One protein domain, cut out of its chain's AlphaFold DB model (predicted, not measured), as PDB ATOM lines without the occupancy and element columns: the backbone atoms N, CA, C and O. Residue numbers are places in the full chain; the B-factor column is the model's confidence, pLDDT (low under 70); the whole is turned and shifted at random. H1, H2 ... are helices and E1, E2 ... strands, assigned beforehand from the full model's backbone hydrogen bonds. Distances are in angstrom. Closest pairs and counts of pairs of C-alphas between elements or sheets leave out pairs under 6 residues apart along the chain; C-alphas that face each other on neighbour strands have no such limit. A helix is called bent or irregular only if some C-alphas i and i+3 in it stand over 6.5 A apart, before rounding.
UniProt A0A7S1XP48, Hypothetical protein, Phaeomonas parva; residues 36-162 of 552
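Overview. This is residues 36 to 162 of the 552 residues of the protein "Hypothetical protein" of Phaeomonas parva (UniProt A0A7S1XP48). A long, strongly twisted sheet of three bent strands, E1 to E3, curls round helix H3, while H2 packs in the middle between the sheet and H5. H4 and H6 fold back along H5, and H1 runs along edge strand E1. The 127 printed residues include H1 H2 H3 E1 E2 E3 H4 H5 H6, in that order; the sheet, E1 E2 E3, is antiparallel and the class mixed. The whole is compact, with a radius of gyration of the C-alphas of 15.0 A, and spans 50 by 27 by 26 A.

Arrangement. Start at E1, residues 77 to 87, E2, 91 to 102, and E3, 105 to 117: a meander, each strand the antiparallel neighbour of the one before. Find N 83 and O 95 2.9 A apart, and N 98 and O 110 2.8 A apart. H2, residues 51 to 59, and H3, 61 to 70, are on one face, making two layers; the closest C-alphas of H2 and E1 are Pro 53 and Ala 82, 5.1 A. H1, residues 36 to 46, lies over E1 at a height of 8.5 A over the sheet. The hub, H5, residues 131 to 146, touches H2 with 141 to 145 alone; the closest C-alphas are Trp 55 and Ala 145, 5.6 A. H4, residues 120 to 127, is irregular, C-alphas 121 and 124 being 7.5 A apart. H4 and H6, residues 156 to 162, each form a helical hairpin with H5, at shallow tilts of 28 and 22 degrees, their closest C-alphas being Asp 125 and Ala 133, 5.4 A, and Met 139 and Ser 157, 5.2 A. Every O i to N i+4 pair is within hydrogen-bond range in H1, H2, H3 and H5, 2 of 4 in H4 and 1 of 3 in H6, which has 3 of 4 O i to N i+3 pairs.

Along the chain. Find C-alpha 36 at (65.833, 18.534, 29.975), where H1 begins, and C-alpha 162 at (61.703, 27.508, 18.193), where H6 ends. E3 measures 32.9 A, E2 31.0 A, E1 25.9 A and H5 22.7 A.

Size, cuts and confidence. The C-alphas farthest apart, Phe 104 and Ser 130, are 50.2 A apart. The printed part has no cut and no long link. Look for pLDDT under 70 at 38 residues, among them 122 to 132 and 147 to 162.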
ATOM      1  N   THR A  36      67.111  18.987  29.418       70.19
ATOM      2  CA  THR A  36      65.833  18.534  29.975       70.19
ATOM      3  C   THR A  36      65.075  19.670  30.661       70.19
ATOM      4  O   THR A  36      63.891  19.864  30.397       70.19
ATOM      5  N   GLU A  37      65.760  20.474  31.478       74.12
ATOM      6  CA  GLU A  37      65.167  21.634  32.159       74.12
ATOM      7  C   GLU A  37      64.720  22.710  31.160       74.12
ATOM      8  O   GLU A  37      63.616  23.237  31.275       74.12
ATOM      9  N   SER A  38      65.530  22.975  30.130       70.62
ATOM     10  CA  SER A  38      65.212  23.955  29.083       70.62
ATOM     11  C   SER A  38      64.001  23.540  28.245       70.62
ATOM     12  O   SER A  38      63.157  24.371  27.909       70.62
ATOM     13  N   VAL A  39      63.885  22.249  27.917       79.88
ATOM     14  CA  VAL A  39      62.738  21.713  27.174       79.88
ATOM     15  C   VAL A  39      61.479  21.725  28.039       79.88
ATOM     16  O   VAL A  39      60.427  22.128  27.554       79.88
ATOM     17  N   LEU A  40      61.565  21.345  29.317       81.69
ATOM     18  CA  LEU A  40      60.420  21.398  30.234       81.69
ATOM     19  C   LEU A  40      59.927  22.834  30.455       81.69
ATOM     20  O   LEU A  40      58.720  23.071  30.412       81.69
ATOM     21  N   ALA A  41      60.840  23.794  30.627       78.25
ATOM     22  CA  ALA A  41      60.494  25.212  30.703       78.25
ATOM     23  C   ALA A  41      59.798  25.677  29.416       78.25
ATOM     24  O   ALA A  41      58.717  26.255  29.469       78.25
ATOM     25  N   PHE A  42      60.347  25.323  28.250       81.31
ATOM     26  CA  PHE A  42      59.745  25.661  26.961       81.31
ATOM     27  C   PHE A  42      58.327  25.094  26.798       81.31
ATOM     28  O   PHE A  42      57.417  25.823  26.407       81.31
ATOM     29  N   LEU A  43      58.123  23.810  27.105       82.56
ATOM     30  CA  LEU A  43      56.814  23.162  26.978       82.56
ATOM     31  C   LEU A  43      55.757  23.826  27.868       82.56
ATOM     32  O   LEU A  43      54.614  23.954  27.443       82.56
ATOM     33  N   ASN A  44      56.135  24.258  29.072       84.62
ATOM     34  CA  ASN A  44      55.214  24.880  30.021       84.62
ATOM     35  C   ASN A  44      54.974  26.377  29.756       84.62
ATOM     36  O   ASN A  44      53.896  26.874  30.063       84.62
ATOM     37  N   GLU A  45      55.955  27.102  29.211       79.44
ATOM     38  CA  GLU A  45      55.883  28.564  29.055       79.44
ATOM     39  C   GLU A  45      55.484  29.025  27.647       79.44
ATOM     40  O   GLU A  45      54.977  30.136  27.486       79.44
ATOM     41  N   ARG A  46      55.763  28.223  26.609       75.56
ATOM     42  CA  ARG A  46      55.636  28.651  25.201       75.56
ATOM     43  C   ARG A  46      54.534  27.951  24.423       75.56
ATOM     44  O   ARG A  46      54.109  28.494  23.403       75.56
ATOM     45  N   LEU A  47      54.079  26.778  24.862       76.38
ATOM     46  CA  LEU A  47      52.917  26.141  24.248       76.38
ATOM     47  C   LEU A  47      51.618  26.813  24.724       76.38
ATOM     48  O   LEU A  47      51.554  27.273  25.865       76.38
ATOM     49  N   PRO A  48      50.573  26.868  23.879       75.81
ATOM     50  CA  PRO A  48      49.253  27.320  24.299       75.81
ATOM     51  C   PRO A  48      48.745  26.535  25.517       75.81
ATOM     52  O   PRO A  48      48.943  25.323  25.613       75.81
ATOM     53  N   GLU A  49      48.014  27.203  26.417       75.12
ATOM     54  CA  GLU A  49      47.507  26.601  27.667       75.12
ATOM     55  C   GLU A  49      46.667  25.330  27.435       75.12
ATOM     56  O   GLU A  49      46.608  24.448  28.290       75.12
ATOM     57  N   ALA A  50      46.041  25.203  26.260       78.00
ATOM     58  CA  ALA A  50      45.221  24.053  25.880       78.00
ATOM     59  C   ALA A  50      46.021  22.867  25.306       78.00
ATOM     60  O   ALA A  50      45.492  21.753  25.243       78.00
ATOM     61  N   SER A  51      47.278  23.069  24.906       81.56
ATOM     62  CA  SER A  51      48.068  22.075  24.171       81.56
ATOM     63  C   SER A  51      48.484  20.905  25.056       81.56
ATOM     64  O   SER A  51      48.203  19.750  24.736       81.56
ATOM     65  N   LEU A  52      49.060  21.178  26.228       83.88
ATOM     66  CA  LEU A  52      49.453  20.134  27.179       83.88
ATOM     67  C   LEU A  52      48.247  19.309  27.697       83.88
ATOM     68  O   LEU A  52      48.330  18.074  27.699       83.88
ATOM     69  N   PRO A  53      47.096  19.916  28.058       85.44
ATOM     70  CA  PRO A  53      45.866  19.171  28.343       85.44
ATOM     71  C   PRO A  53      45.386  18.308  27.171       85.44
ATOM     72  O   PRO A  53      44.918  17.183  27.381       85.44
ATOM     73  N   LEU A  54      45.518  18.794  25.933       83.44
ATOM     74  CA  LEU A  54      45.138  18.046  24.737       83.44
ATOM     75  C   LEU A  54      46.061  16.841  24.508       83.44
ATOM     76  O   LEU A  54      45.580  15.744  24.218       83.44
ATOM     77  N   TRP A  55      47.369  16.997  24.697       85.75
ATOM     78  CA  TRP A  55      48.332  15.900  24.580       85.75
ATOM     79  C   TRP A  55      48.065  14.825  25.638       85.75
ATOM     80  O   TRP A  55      47.962  13.640  25.312       85.75
ATOM     81  N   ALA A  56      47.820  15.236  26.887       84.50
ATOM     82  CA  ALA A  56      47.419  14.329  27.958       84.50
ATOM     83  C   ALA A  56      46.082  13.625  27.653       84.50
ATOM     84  O   ALA A  56      45.918  12.443  27.951       84.50
ATOM     85  N   THR A  57      45.124  14.304  27.020       81.94
ATOM     86  CA  THR A  57      43.824  13.711  26.661       81.94
ATOM     87  C   THR A  57      43.921  12.739  25.482       81.94
ATOM     88  O   THR A  57      43.147  11.790  25.400       81.94
ATOM     89  N   THR A  58      44.848  12.947  24.552       79.44
ATOM     90  CA  THR A  58      44.909  12.180  23.296       79.44
ATOM     91  C   THR A  58      45.880  11.010  23.363       79.44
ATOM     92  O   THR A  58      45.616   9.964  22.772       79.44
ATOM     93  N   GLN A  59      46.977  11.166  24.104       78.75
ATOM     94  CA  GLN A  59      48.121  10.250  24.076       78.75
ATOM     95  C   GLN A  59      48.480   9.677  25.446       78.75
ATOM     96  O   GLN A  59      49.563   9.129  25.631       78.75
ATOM     97  N   SER A  60      47.547   9.740  26.397       82.25
ATOM     98  CA  SER A  60      47.679   9.048  27.675       82.25
ATOM     99  C   SER A  60      46.478   8.144  27.987       82.25
ATOM    100  O   SER A  60      45.380   8.334  27.447       82.25
ATOM    101  N   PRO A  61      46.625   7.202  28.937       77.94
ATOM    102  CA  PRO A  61      45.514   6.396  29.441       77.94
ATOM    103  C   PRO A  61      44.359   7.211  30.054       77.94
ATOM    104  O   PRO A  61      43.249   6.682  30.190       77.94
ATOM    105  N   LEU A  62      44.577   8.483  30.422       77.50
ATOM    106  CA  LEU A  62      43.501   9.360  30.892       77.50
ATOM    107  C   LEU A  62      42.503   9.706  29.794       77.50
ATOM    108  O   LEU A  62      41.322   9.859  30.098       77.50
ATOM    109  N   GLY A  63      42.932   9.755  28.534       74.06
ATOM    110  CA  GLY A  63      42.044   9.968  27.395       74.06
ATOM    111  C   GLY A  63      40.930   8.937  27.312       74.06
ATOM    112  O   GLY A  63      39.752   9.264  27.181       74.06
ATOM    113  N   GLU A  64      41.282   7.665  27.475       74.44
ATOM    114  CA  GLU A  64      40.319   6.562  27.470       74.44
ATOM    115  C   GLU A  64      39.390   6.593  28.694       74.44
ATOM    116  O   GLU A  64      38.209   6.249  28.591       74.44
ATOM    117  N   ARG A  65      39.881   7.059  29.853       76.81
ATOM    118  CA  ARG A  65      39.042   7.307  31.041       76.81
ATOM    119  C   ARG A  65      38.063   8.458  30.795       76.81
ATOM    120  O   ARG A  65      36.877   8.296  31.078       76.81
ATOM    121  N   ALA A  66      38.531   9.561  30.214       72.31
ATOM    122  CA  ALA A  66      37.721  10.719  29.857       72.31
ATOM    123  C   ALA A  66      36.628  10.349  28.846       72.31
ATOM    124  O   ALA A  66      35.460  10.657  29.072       72.31
ATOM    125  N   LYS A  67      36.966   9.604  27.783       73.81
ATOM    126  CA  LYS A  67      35.996   9.102  26.791       73.81
ATOM    127  C   LYS A  67      34.908   8.242  27.437       73.81
ATOM    128  O   LYS A  67      33.733   8.425  27.138       73.81
ATOM    129  N   ARG A  68      35.270   7.332  28.350       74.75
ATOM    130  CA  ARG A  68      34.299   6.469  29.054       74.75
ATOM    131  C   ARG A  68      33.406   7.240  30.023       74.75
ATOM    132  O   ARG A  68      32.216   6.954  30.087       74.75
ATOM    133  N   ALA A  69      33.957   8.204  30.758       69.62
ATOM    134  CA  ALA A  69      33.189   9.038  31.684       69.62
ATOM    135  C   ALA A  69      32.251  10.008  30.940       69.62
ATOM    136  O   ALA A  69      31.085  10.163  31.304       69.62
ATOM    137  N   ASN A  70      32.727  10.599  29.842       72.69
ATOM    138  CA  ASN A  70      31.965  11.552  29.036       72.69
ATOM    139  C   ASN A  70      30.959  10.896  28.077       72.69
ATOM    140  O   ASN A  70      30.091  11.590  27.555       72.69
ATOM    141  N   ALA A  71      31.024   9.573  27.878       66.81
ATOM    142  CA  ALA A  71      30.052   8.827  27.075       66.81
ATOM    143  C   ALA A  71      28.623   8.883  27.645       66.81
ATOM    144  O   ALA A  71      27.659   8.734  26.900       66.81
ATOM    145  N   ILE A  72      28.488   9.083  28.961       61.72
ATOM    146  CA  ILE A  72      27.194   9.118  29.664       61.72
ATOM    147  C   ILE A  72      26.843  10.545  30.099       61.72
ATOM    148  O   ILE A  72      25.685  10.953  30.036       61.72
ATOM    149  N   THR A  73      27.837  11.324  30.519       60.28
ATOM    150  CA  THR A  73      27.669  12.696  31.004       60.28
ATOM    151  C   THR A  73      28.608  13.612  30.237       60.28
ATOM    152  O   THR A  73      29.793  13.679  30.555       60.28
ATOM    153  N   GLN A  74      28.097  14.290  29.204       59.50
ATOM    154  CA  GLN A  74      28.887  15.208  28.378       59.50
ATOM    155  C   GLN A  74      29.638  16.224  29.257       59.50
ATOM    156  O   GLN A  74      29.021  16.958  30.027       59.50
ATOM    157  N   GLY A  75      30.971  16.242  29.157       62.16
ATOM    158  CA  GLY A  75      31.832  17.197  29.865       62.16
ATOM    159  C   GLY A  75      31.962  16.980  31.378       62.16
ATOM    160  O   GLY A  75      32.351  17.904  32.088       62.16
ATOM    161  N   ALA A  76      31.633  15.795  31.899       65.88
ATOM    162  CA  ALA A  76      31.811  15.483  33.319       65.88
ATOM    163  C   ALA A  76      33.267  15.237  33.720       65.88
ATOM    164  O   ALA A  76      33.577  15.328  34.903       65.88
ATOM    165  N   PHE A  77      34.140  14.919  32.769       75.94
ATOM    166  CA  PHE A  77      35.562  14.692  32.988       75.94
ATOM    167  C   PHE A  77      36.359  15.580  32.034       75.94
ATOM    168  O   PHE A  77      36.358  15.343  30.823       75.94
ATOM    169  N   VAL A  78      37.013  16.603  32.579       79.69
ATOM    170  CA  VAL A  78      37.805  17.572  31.810       79.69
ATOM    171  C   VAL A  78      39.178  17.719  32.453       79.69
ATOM    172  O   VAL A  78      39.282  17.859  33.672       79.69
ATOM    173  N   ILE A  79      40.222  17.667  31.627       82.06
ATOM    174  CA  ILE A  79      41.571  18.070  32.025       82.06
ATOM    175  C   ILE A  79      41.634  19.586  31.844       82.06
ATOM    176  O   ILE A  79      41.495  20.063  30.722       82.06
ATOM    177  N   GLU A  80      41.750  20.327  32.943       79.69
ATOM    178  CA  GLU A  80      41.716  21.797  32.913       79.69
ATOM    179  C   GLU A  80      43.108  22.390  32.731       79.69
ATOM    180  O   GLU A  80      43.284  23.331  31.971       79.69
ATOM    181  N   GLU A  81      44.093  21.810  33.412       82.88
ATOM    182  CA  GLU A  81      45.478  22.271  33.399       82.88
ATOM    183  C   GLU A  81      46.405  21.061  33.303       82.88
ATOM    184  O   GLU A  81      46.118  19.995  33.860       82.88
ATOM    185  N   ALA A  82      47.529  21.236  32.616       86.06
ATOM    186  CA  ALA A  82      48.580  20.240  32.523       86.06
ATOM    187  C   ALA A  82      49.944  20.930  32.465       86.06
ATOM    188  O   ALA A  82      50.104  21.899  31.730       86.06
ATOM    189  N   ALA A  83      50.913  20.407  33.209       86.75
ATOM    190  CA  ALA A  83      52.293  20.876  33.202       86.75
ATOM    191  C   ALA A  83      53.241  19.688  33.028       86.75
ATOM    192  O   ALA A  83      53.091  18.670  33.703       86.75
ATOM    193  N   ALA A  84      54.221  19.807  32.137       86.62
ATOM    194  CA  ALA A  84      55.284  18.825  31.983       86.62
ATOM    195  C   ALA A  84      56.215  18.875  33.206       86.62
ATOM    196  O   ALA A  84      56.747  19.934  33.543       86.62
ATOM    197  N   SER A  85      56.395  17.738  33.878       83.94
ATOM    198  CA  SER A  85      57.158  17.612  35.124       83.94
ATOM    199  C   SER A  85      58.510  16.927  34.940       83.94
ATOM    200  O   SER A  85      59.454  17.268  35.646       83.94
ATOM    201  N   ALA A  86      58.617  15.974  34.009       82.31
ATOM    202  CA  ALA A  86      59.870  15.289  33.697       82.31
ATOM    203  C   ALA A  86      59.878  14.745  32.259       82.31
ATOM    204  O   ALA A  86      58.830  14.427  31.698       82.31
ATOM    205  N   LEU A  87      61.071  14.611  31.676       82.00
ATOM    206  CA  LEU A  87      61.295  13.852  30.445       82.00
ATOM    207  C   LEU A  87      61.980  12.540  30.807       82.00
ATOM    208  O   LEU A  87      62.999  12.548  31.494       82.00
ATOM    209  N   THR A  88      61.429  11.428  30.339       82.31
ATOM    210  CA  THR A  88      61.973  10.087  30.554       82.31
ATOM    211  C   THR A  88      62.199   9.393  29.211       82.31
ATOM    212  O   THR A  88      61.730   9.843  28.162       82.31
ATOM    213  N   LEU A  89      62.908   8.263  29.225       75.50
ATOM    214  CA  LEU A  89      63.079   7.426  28.031       75.50
ATOM    215  C   LEU A  89      61.749   6.877  27.491       75.50
ATOM    216  O   LEU A  89      61.665   6.565  26.308       75.50
ATOM    217  N   ASP A  90      60.717   6.797  28.332       77.00
ATOM    218  CA  ASP A  90      59.408   6.249  27.974       77.00
ATOM    219  C   ASP A  90      58.409   7.329  27.515       77.00
ATOM    220  O   ASP A  90      57.431   7.018  26.827       77.00
ATOM    221  N   GLY A  91      58.629   8.598  27.875       84.38
ATOM    222  CA  GLY A  91      57.726   9.683  27.504       84.38
ATOM    223  C   GLY A  91      57.952  10.998  28.243       84.38
ATOM    224  O   GLY A  91      59.016  11.277  28.792       84.38
ATOM    225  N   ILE A  92      56.897  11.807  28.276       88.00
ATOM    226  CA  ILE A  92      56.806  13.034  29.067       88.00
ATOM    227  C   ILE A  92      55.913  12.744  30.267       88.00
ATOM    228  O   ILE A  92      54.747  12.371  30.103       88.00
ATOM    229  N   GLU A  93      56.437  12.919  31.473       88.38
ATOM    230  CA  GLU A  93      55.607  12.950  32.670       88.38
ATOM    231  C   GLU A  93      54.950  14.320  32.787       88.38
ATOM    232  O   GLU A  93      55.602  15.357  32.646       88.38
ATOM    233  N   MET A  94      53.646  14.321  33.032       89.06
ATOM    234  CA  MET A  94      52.837  15.523  33.123       89.06
ATOM    235  C   MET A  94      51.978  15.471  34.379       89.06
ATOM    236  O   MET A  94      51.279  14.488  34.626       89.06
ATOM    237  N   THR A  95      51.989  16.546  35.155       89.06
ATOM    238  CA  THR A  95      51.048  16.754  36.252       89.06
ATOM    239  C   THR A  95      49.800  17.412  35.690       89.06
ATOM    240  O   THR A  95      49.876  18.492  35.105       89.06
ATOM    241  N   VAL A  96      48.649  16.762  35.847       89.31
ATOM    242  CA  VAL A  96      47.375  17.237  35.303       89.31
ATOM    243  C   VAL A  96      46.347  17.471  36.401       89.31
ATOM    244  O   VAL A  96      46.209  16.667  37.326       89.31
ATOM    245  N   LYS A  97      45.574  18.553  36.275       86.50
ATOM    246  CA  LYS A  97      44.404  18.820  37.117       86.50
ATOM    247  C   LYS A  97      43.136  18.417  36.384       86.50
ATOM    248  O   LYS A  97      42.811  18.926  35.312       86.50
ATOM    249  N   ILE A  98      42.407  17.501  37.000       86.69
ATOM    250  CA  ILE A  98      41.195  16.901  36.458       86.69
ATOM    251  C   ILE A  98      40.008  17.437  37.247       86.69
ATOM    252  O   ILE A  98      39.962  17.298  38.472       86.69
ATOM    253  N   ARG A  99      39.018  17.992  36.548       83.06
ATOM    254  CA  ARG A  99      37.710  18.316  37.119       83.06
ATOM    255  C   ARG A  99      36.731  17.195  36.789       83.06
ATOM    256  O   ARG A  99      36.388  16.981  35.627       83.06
ATOM    257  N   GLU A 100      36.267  16.497  37.824       81.69
ATOM    258  CA  GLU A 100      35.239  15.461  37.711       81.69
ATOM    259  C   GLU A 100      33.915  15.957  38.316       81.69
ATOM    260  O   GLU A 100      33.830  16.286  39.505       81.69
ATOM    261  N   ARG A 101      32.849  15.999  37.514       73.75
ATOM    262  CA  ARG A 101      31.491  16.328  37.961       73.75
ATOM    263  C   ARG A 101      30.670  15.050  38.095       73.75
ATOM    264  O   ARG A 101      30.313  14.421  37.104       73.75
ATOM    265  N   LYS A 102      30.324  14.678  39.328       70.50
ATOM    266  CA  LYS A 102      29.486  13.500  39.601       70.50
ATOM    267  C   LYS A 102      28.012  13.893  39.568       70.50
ATOM    268  O   LYS A 102      27.639  14.955  40.047       70.50
ATOM    269  N   LEU A 103      27.151  13.015  39.051       57.62
ATOM    270  CA  LEU A 103      25.720  13.295  38.843       57.62
ATOM    271  C   LEU A 103      24.972  13.742  40.125       57.62
ATOM    272  O   LEU A 103      23.972  14.444  40.037       57.62
ATOM    273  N   PHE A 104      25.479  13.369  41.310       57.81
ATOM    274  CA  PHE A 104      24.866  13.645  42.621       57.81
ATOM    275  C   PHE A 104      25.825  14.261  43.663       57.81
ATOM    276  O   PHE A 104      25.463  14.398  44.830       57.81
ATOM    277  N   ARG A 105      27.058  14.619  43.282       58.72
ATOM    278  CA  ARG A 105      28.039  15.299  44.153       58.72
ATOM    279  C   ARG A 105      28.686  16.447  43.382       58.72
ATOM    280  O   ARG A 105      28.876  16.337  42.177       58.72
ATOM    281  N   GLY A 106      29.008  17.538  44.079       65.00
ATOM    282  CA  GLY A 106      29.675  18.706  43.494       65.00
ATOM    283  C   GLY A 106      30.961  18.356  42.732       65.00
ATOM    284  O   GLY A 106      31.494  17.252  42.857       65.00
ATOM    285  N   ALA A 107      31.446  19.297  41.920       74.31
ATOM    286  CA  ALA A 107      32.687  19.117  41.174       74.31
ATOM    287  C   ALA A 107      33.850  18.842  42.137       74.31
ATOM    288  O   ALA A 107      34.007  19.536  43.141       74.31
ATOM    289  N   THR A 108      34.635  17.807  41.845       79.12
ATOM    290  CA  THR A 108      35.839  17.474  42.609       79.12
ATOM    291  C   THR A 108      37.041  17.673  41.699       79.12
ATOM    292  O   THR A 108      37.053  17.143  40.588       79.12
ATOM    293  N   THR A 109      38.026  18.444  42.155       82.25
ATOM    294  CA  THR A 109      39.288  18.637  41.434       82.25
ATOM    295  C   THR A 109      40.335  17.707  42.029       82.25
ATOM    296  O   THR A 109      40.548  17.715  43.241       82.25
ATOM    297  N   THR A 110      40.966  16.893  41.191       84.06
ATOM    298  CA  THR A 110      42.033  15.965  41.587       84.06
ATOM    299  C   THR A 110      43.259  16.178  40.717       84.06
ATOM    300  O   THR A 110      43.126  16.396  39.516       84.06
ATOM    301  N   GLU A 111      44.439  16.085  41.318       86.56
ATOM    302  CA  GLU A 111      45.725  16.194  40.631       86.56
ATOM    303  C   GLU A 111      46.327  14.791  40.465       86.56
ATOM    304  O   GLU A 111      46.365  14.013  41.420       86.56
ATOM    305  N   GLU A 112      46.729  14.437  39.245       86.81
ATOM    306  CA  GLU A 112      47.285  13.122  38.895       86.81
ATOM    307  C   GLU A 112      48.520  13.320  38.001       86.81
ATOM    308  O   GLU A 112      48.532  14.204  37.147       86.81
ATOM    309  N   THR A 113      49.564  12.510  38.185       86.94
ATOM    310  CA  THR A 113      50.729  12.489  37.284       86.94
ATOM    311  C   THR A 113      50.536  11.405  36.235       86.94
ATOM    312  O   THR A 113      50.150  10.278  36.551       86.94
ATOM    313  N   VAL A 114      50.792  11.746  34.978       88.00
ATOM    314  CA  VAL A 114      50.455  10.931  33.814       88.00
ATOM    315  C   VAL A 114      51.635  10.887  32.863       88.00
ATOM    316  O   VAL A 114      52.284  11.901  32.637       88.00
ATOM    317  N   LEU A 115      51.878   9.722  32.270       87.12
ATOM    318  CA  LEU A 115      52.883   9.555  31.228       87.12
ATOM    319  C   LEU A 115      52.235   9.687  29.844       87.12
ATOM    320  O   LEU A 115      51.335   8.913  29.501       87.12
ATOM    321  N   VAL A 116      52.711  10.647  29.057       87.06
ATOM    322  CA  VAL A 116      52.468  10.730  27.613       87.06
ATOM    323  C   VAL A 116      53.619  10.023  26.916       87.06
ATOM    324  O   VAL A 116      54.750  10.502  26.934       87.06
ATOM    325  N   THR A 117      53.345   8.853  26.348       85.62
ATOM    326  CA  THR A 117      54.381   7.975  25.789       85.62
ATOM    327  C   THR A 117      54.907   8.483  24.457       85.62
ATOM    328  O   THR A 117      54.135   8.999  23.644       85.62
ATOM    329  N   TRP A 118      56.194   8.256  24.188       85.25
ATOM    330  CA  TRP A 118      56.756   8.544  22.870       85.25
ATOM    331  C   TRP A 118      56.062   7.718  21.771       85.25
ATOM    332  O   TRP A 118      55.708   6.556  21.993       85.25
ATOM    333  N   PRO A 119      55.873   8.286  20.568       80.44
ATOM    334  CA  PRO A 119      55.456   7.529  19.393       80.44
ATOM    335  C   PRO A 119      56.402   6.349  19.121       80.44
ATOM    336  O   PRO A 119      57.614   6.538  19.175       80.44
ATOM    337  N   GLU A 120      55.873   5.160  18.800       74.88
ATOM    338  CA  GLU A 120      56.675   3.942  18.536       74.88
ATOM    339  C   GLU A 120      57.769   4.166  17.476       74.88
ATOM    340  O   GLU A 120      58.875   3.648  17.595       74.88
ATOM    341  N   ASP A 121      57.483   5.010  16.485       70.06
ATOM    342  CA  ASP A 121      58.376   5.437  15.406       70.06
ATOM    343  C   ASP A 121      59.490   6.406  15.844       70.06
ATOM    344  O   ASP A 121      60.344   6.767  15.041       70.06
ATOM    345  N   CYS A 122      59.492   6.843  17.105       66.75
ATOM    346  CA  CYS A 122      60.450   7.797  17.664       66.75
ATOM    347  C   CYS A 122      61.188   7.268  18.909       66.75
ATOM    348  O   CYS A 122      62.077   7.954  19.405       66.75
ATOM    349  N   VAL A 123      60.855   6.076  19.426       67.94
ATOM    350  CA  VAL A 123      61.440   5.540  20.676       67.94
ATOM    351  C   VAL A 123      62.943   5.282  20.535       67.94
ATOM    352  O   VAL A 123      63.725   5.716  21.379       67.94
ATOM    353  N   GLU A 124      63.359   4.622  19.449       62.03
ATOM    354  CA  GLU A 124      64.781   4.350  19.179       62.03
ATOM    355  C   GLU A 124      65.571   5.649  18.980       62.03
ATOM    356  O   GLU A 124      66.688   5.786  19.471       62.03
ATOM    357  N   ASP A 125      64.943   6.630  18.333       59.00
ATOM    358  CA  ASP A 125      65.486   7.958  18.071       59.00
ATOM    359  C   ASP A 125      65.687   8.765  19.366       59.00
ATOM    360  O   ASP A 125      66.743   9.366  19.557       59.00
ATOM    361  N   VAL A 126      64.714   8.779  20.282       62.94
ATOM    362  CA  VAL A 126      64.812   9.510  21.561       62.94
ATOM    363  C   VAL A 126      65.820   8.852  22.507       62.94
ATOM    364  O   VAL A 126      66.547   9.558  23.209       62.94
ATOM    365  N   ALA A 127      65.953   7.523  22.456       62.75
ATOM    366  CA  ALA A 127      66.974   6.788  23.201       62.75
ATOM    367  C   ALA A 127      68.414   7.160  22.788       62.75
ATOM    368  O   ALA A 127      69.340   6.974  23.576       62.75
ATOM    369  N   THR A 128      68.616   7.734  21.592       60.00
ATOM    370  CA  THR A 128      69.933   8.248  21.164       60.00
ATOM    371  C   THR A 128      70.356   9.544  21.865       60.00
ATOM    372  O   THR A 128      71.497   9.973  21.699       60.00
ATOM    373  N   GLY A 129      69.455  10.201  22.607       59.53
ATOM    374  CA  GLY A 129      69.735  11.459  23.308       59.53
ATOM    375  C   GLY A 129      69.895  12.679  22.391       59.53
ATOM    376  O   GLY A 129      70.261  13.758  22.857       59.53
ATOM    377  N   SER A 130      69.627  12.549  21.085       64.56
ATOM    378  CA  SER A 130      69.771  13.658  20.139       64.56
ATOM    379  C   SER A 130      68.680  14.725  20.338       64.56
ATOM    380  O   SER A 130      67.490  14.399  20.271       64.56
ATOM    381  N   PRO A 131      69.030  16.022  20.455       65.75
ATOM    382  CA  PRO A 131      68.039  17.097  20.560       65.75
ATOM    383  C   PRO A 131      67.092  17.164  19.346       65.75
ATOM    384  O   PRO A 131      65.910  17.477  19.476       65.75
ATOM    385  N   ALA A 132      67.579  16.802  18.155       63.84
ATOM    386  CA  ALA A 132      66.759  16.742  16.947       63.84
ATOM    387  C   ALA A 132      65.745  15.584  16.985       63.84
ATOM    388  O   ALA A 132      64.620  15.735  16.510       63.84
ATOM    389  N   ALA A 133      66.126  14.444  17.566       71.44
ATOM    390  CA  ALA A 133      65.226  13.314  17.764       71.44
ATOM    391  C   ALA A 133      64.113  13.655  18.763       71.44
ATOM    392  O   ALA A 133      62.941  13.419  18.473       71.44
ATOM    393  N   LEU A 134      64.470  14.311  19.872       77.62
ATOM    394  CA  LEU A 134      63.512  14.802  20.863       77.62
ATOM    395  C   LEU A 134      62.500  15.776  20.240       77.62
ATOM    396  O   LEU A 134      61.294  15.623  20.427       77.62
ATOM    397  N   ARG A 135      62.965  16.723  19.412       79.69
ATOM    398  CA  ARG A 135      62.082  17.630  18.661       79.69
ATOM    399  C   ARG A 135      61.109  16.880  17.772       79.69
ATOM    400  O   ARG A 135      59.921  17.175  17.791       79.69
ATOM    401  N   ARG A 136      61.597  15.921  16.981       76.19
ATOM    402  CA  ARG A 136      60.750  15.130  16.079       76.19
ATOM    403  C   ARG A 136      59.691  14.347  16.851       76.19
ATOM    404  O   ARG A 136      58.538  14.349  16.436       76.19
ATOM    405  N   ALA A 137      60.051  13.759  17.990       81.00
ATOM    406  CA  ALA A 137      59.103  13.052  18.845       81.00
ATOM    407  C   ALA A 137      57.997  13.987  19.366       81.00
ATOM    408  O   ALA A 137      56.814  13.659  19.263       81.00
ATOM    409  N   LEU A 138      58.365  15.186  19.831       84.44
ATOM    410  CA  LEU A 138      57.418  16.208  20.295       84.44
ATOM    411  C   LEU A 138      56.518  16.727  19.163       84.44
ATOM    412  O   LEU A 138      55.311  16.858  19.346       84.44
ATOM    413  N   MET A 139      57.074  16.937  17.968       79.50
ATOM    414  CA  MET A 139      56.320  17.319  16.765       79.50
ATOM    415  C   MET A 139      55.286  16.260  16.374       79.50
ATOM    416  O   MET A 139      54.166  16.589  15.983       79.50
ATOM    417  N   THR A 140      55.647  14.982  16.483       80.81
ATOM    418  CA  THR A 140      54.737  13.871  16.193       80.81
ATOM    419  C   THR A 140      53.617  13.786  17.228       80.81
ATOM    420  O   THR A 140      52.469  13.553  16.846       80.81
ATOM    421  N   ILE A 141      53.914  14.025  18.512       82.75
ATOM    422  CA  ILE A 141      52.895  14.121  19.568       82.75
ATOM    423  C   ILE A 141      51.940  15.281  19.265       82.75
ATOM    424  O   ILE A 141      50.733  15.058  19.198       82.75
ATOM    425  N   ALA A 142      52.461  16.479  18.996       81.12
ATOM    426  CA  ALA A 142      51.664  17.652  18.646       81.12
ATOM    427  C   ALA A 142      50.719  17.384  17.463       81.12
ATOM    428  O   ALA A 142      49.509  17.582  17.568       81.12
ATOM    429  N   ARG A 143      51.248  16.825  16.366       76.94
ATOM    430  CA  ARG A 143      50.455  16.521  15.166       76.94
ATOM    431  C   ARG A 143      49.349  15.500  15.444       76.94
ATOM    432  O   ARG A 143      48.208  15.709  15.049       76.94
ATOM    433  N   ARG A 144      49.658  14.417  16.169       77.00
ATOM    434  CA  ARG A 144      48.660  13.394  16.542       77.00
ATOM    435  C   ARG A 144      47.565  13.954  17.446       77.00
ATOM    436  O   ARG A 144      46.422  13.516  17.352       77.00
ATOM    437  N   ALA A 145      47.903  14.892  18.327       76.19
ATOM    438  CA  ALA A 145      46.930  15.554  19.184       76.19
ATOM    439  C   ALA A 145      45.984  16.448  18.358       76.19
ATOM    440  O   ALA A 145      44.768  16.397  18.543       76.19
ATOM    441  N   GLN A 146      46.522  17.187  17.390       72.44
ATOM    442  CA  GLN A 146      45.756  18.062  16.497       72.44
ATOM    443  C   GLN A 146      44.840  17.298  15.538       72.44
ATOM    444  O   GLN A 146      43.693  17.697  15.358       72.44
ATOM    445  N   ASP A 147      45.278  16.149  15.011       67.00
ATOM    446  CA  ASP A 147      44.462  15.292  14.133       67.00
ATOM    447  C   ASP A 147      43.147  14.823  14.798       67.00
ATOM    448  O   ASP A 147      42.214  14.383  14.122       67.00
ATOM    449  N   THR A 148      43.043  14.917  16.129       62.66
ATOM    450  CA  THR A 148      41.835  14.544  16.882       62.66
ATOM    451  C   THR A 148      40.855  15.694  17.138       62.66
ATOM    452  O   THR A 148      39.745  15.436  17.611       62.66
ATOM    453  N   VAL A 149      41.209  16.944  16.806       59.53
ATOM    454  CA  VAL A 149      40.385  18.142  17.047       59.53
ATOM    455  C   VAL A 149      40.049  18.829  15.716       59.53
ATOM    456  O   VAL A 149      40.923  19.247  14.974       59.53
ATOM    457  N   ILE A 150      38.755  18.963  15.405       44.25
ATOM    458  CA  ILE A 150      38.257  19.523  14.125       44.25
ATOM    459  C   ILE A 150      38.385  21.063  14.070       44.25
ATOM    460  O   ILE A 150      38.328  21.667  13.001       44.25
ATOM    461  N   THR A 151      38.549  21.721  15.217       42.31
ATOM    462  CA  THR A 151      38.662  23.181  15.320       42.31
ATOM    463  C   THR A 151      40.127  23.593  15.380       42.31
ATOM    464  O   THR A 151      40.822  23.172  16.298       42.31
ATOM    465  N   GLY A 152      40.565  24.412  14.417       42.31
ATOM    466  CA  GLY A 152      41.945  24.872  14.238       42.31
ATOM    467  C   GLY A 152      42.535  25.579  15.456       42.31
ATOM    468  O   GLY A 152      42.502  26.802  15.550       42.31
ATOM    469  N   THR A 153      43.076  24.791  16.377       45.66
ATOM    470  CA  THR A 153      44.039  25.240  17.377       45.66
ATOM    471  C   THR A 153      45.369  25.503  16.688       45.66
ATOM    472  O   THR A 153      45.751  24.744  15.796       45.66
ATOM    473  N   ASP A 154      46.042  26.574  17.101       50.44
ATOM    474  CA  ASP A 154      47.343  26.996  16.586       50.44
ATOM    475  C   ASP A 154      48.333  25.828  16.466       50.44
ATOM    476  O   ASP A 154      48.354  24.924  17.306       50.44
ATOM    477  N   ASP A 155      49.149  25.842  15.411       60.28
ATOM    478  CA  ASP A 155      50.081  24.760  15.120       60.28
ATOM    479  C   ASP A 155      51.185  24.661  16.195       60.28
ATOM    480  O   ASP A 155      52.249  25.262  16.060       60.28
ATOM    481  N   ASP A 156      50.966  23.860  17.246       60.59
ATOM    482  CA  ASP A 156      51.966  23.450  18.249       60.59
ATOM    483  C   ASP A 156      53.285  23.040  17.578       60.59
ATOM    484  O   ASP A 156      54.376  23.358  18.047       60.59
ATOM    485  N   SER A 157      53.182  22.375  16.425       61.41
ATOM    486  CA  SER A 157      54.316  21.962  15.603       61.41
ATOM    487  C   SER A 157      55.188  23.137  15.128       61.41
ATOM    488  O   SER A 157      56.406  23.015  15.062       61.41
ATOM    489  N   VAL A 158      54.616  24.308  14.855       55.75
ATOM    490  CA  VAL A 158      55.383  25.501  14.469       55.75
ATOM    491  C   VAL A 158      56.141  26.062  15.668       55.75
ATOM    492  O   VAL A 158      57.318  26.381  15.542       55.75
ATOM    493  N   LEU A 159      55.521  26.103  16.851       57.94
ATOM    494  CA  LEU A 159      56.168  26.595  18.073       57.94
ATOM    495  C   LEU A 159      57.314  25.684  18.514       57.94
ATOM    496  O   LEU A 159      58.385  26.154  18.883       57.94
ATOM    497  N   LEU A 160      57.144  24.369  18.384       68.56
ATOM    498  CA  LEU A 160      58.199  23.393  18.660       68.56
ATOM    499  C   LEU A 160      59.427  23.555  17.739       68.56
ATOM    500  O   LEU A 160      60.479  22.973  18.029       68.56
ATOM    501  N   LEU A 161      59.337  24.350  16.657       63.88
ATOM    502  CA  LEU A 161      60.501  24.691  15.843       63.88
ATOM    503  C   LEU A 161      61.474  25.661  16.534       63.88
ATOM    504  O   LEU A 161      62.675  25.601  16.253       63.88
ATOM    505  N   ASP A 162      60.960  26.483  17.448       56.22
ATOM    506  CA  ASP A 162      61.703  27.508  18.193       56.22
ATOM    507  C   ASP A 162      62.229  26.994  19.541       56.22
ATOM    508  O   ASP A 162      62.817  27.740  20.324       56.22
TER     509      ASP A 162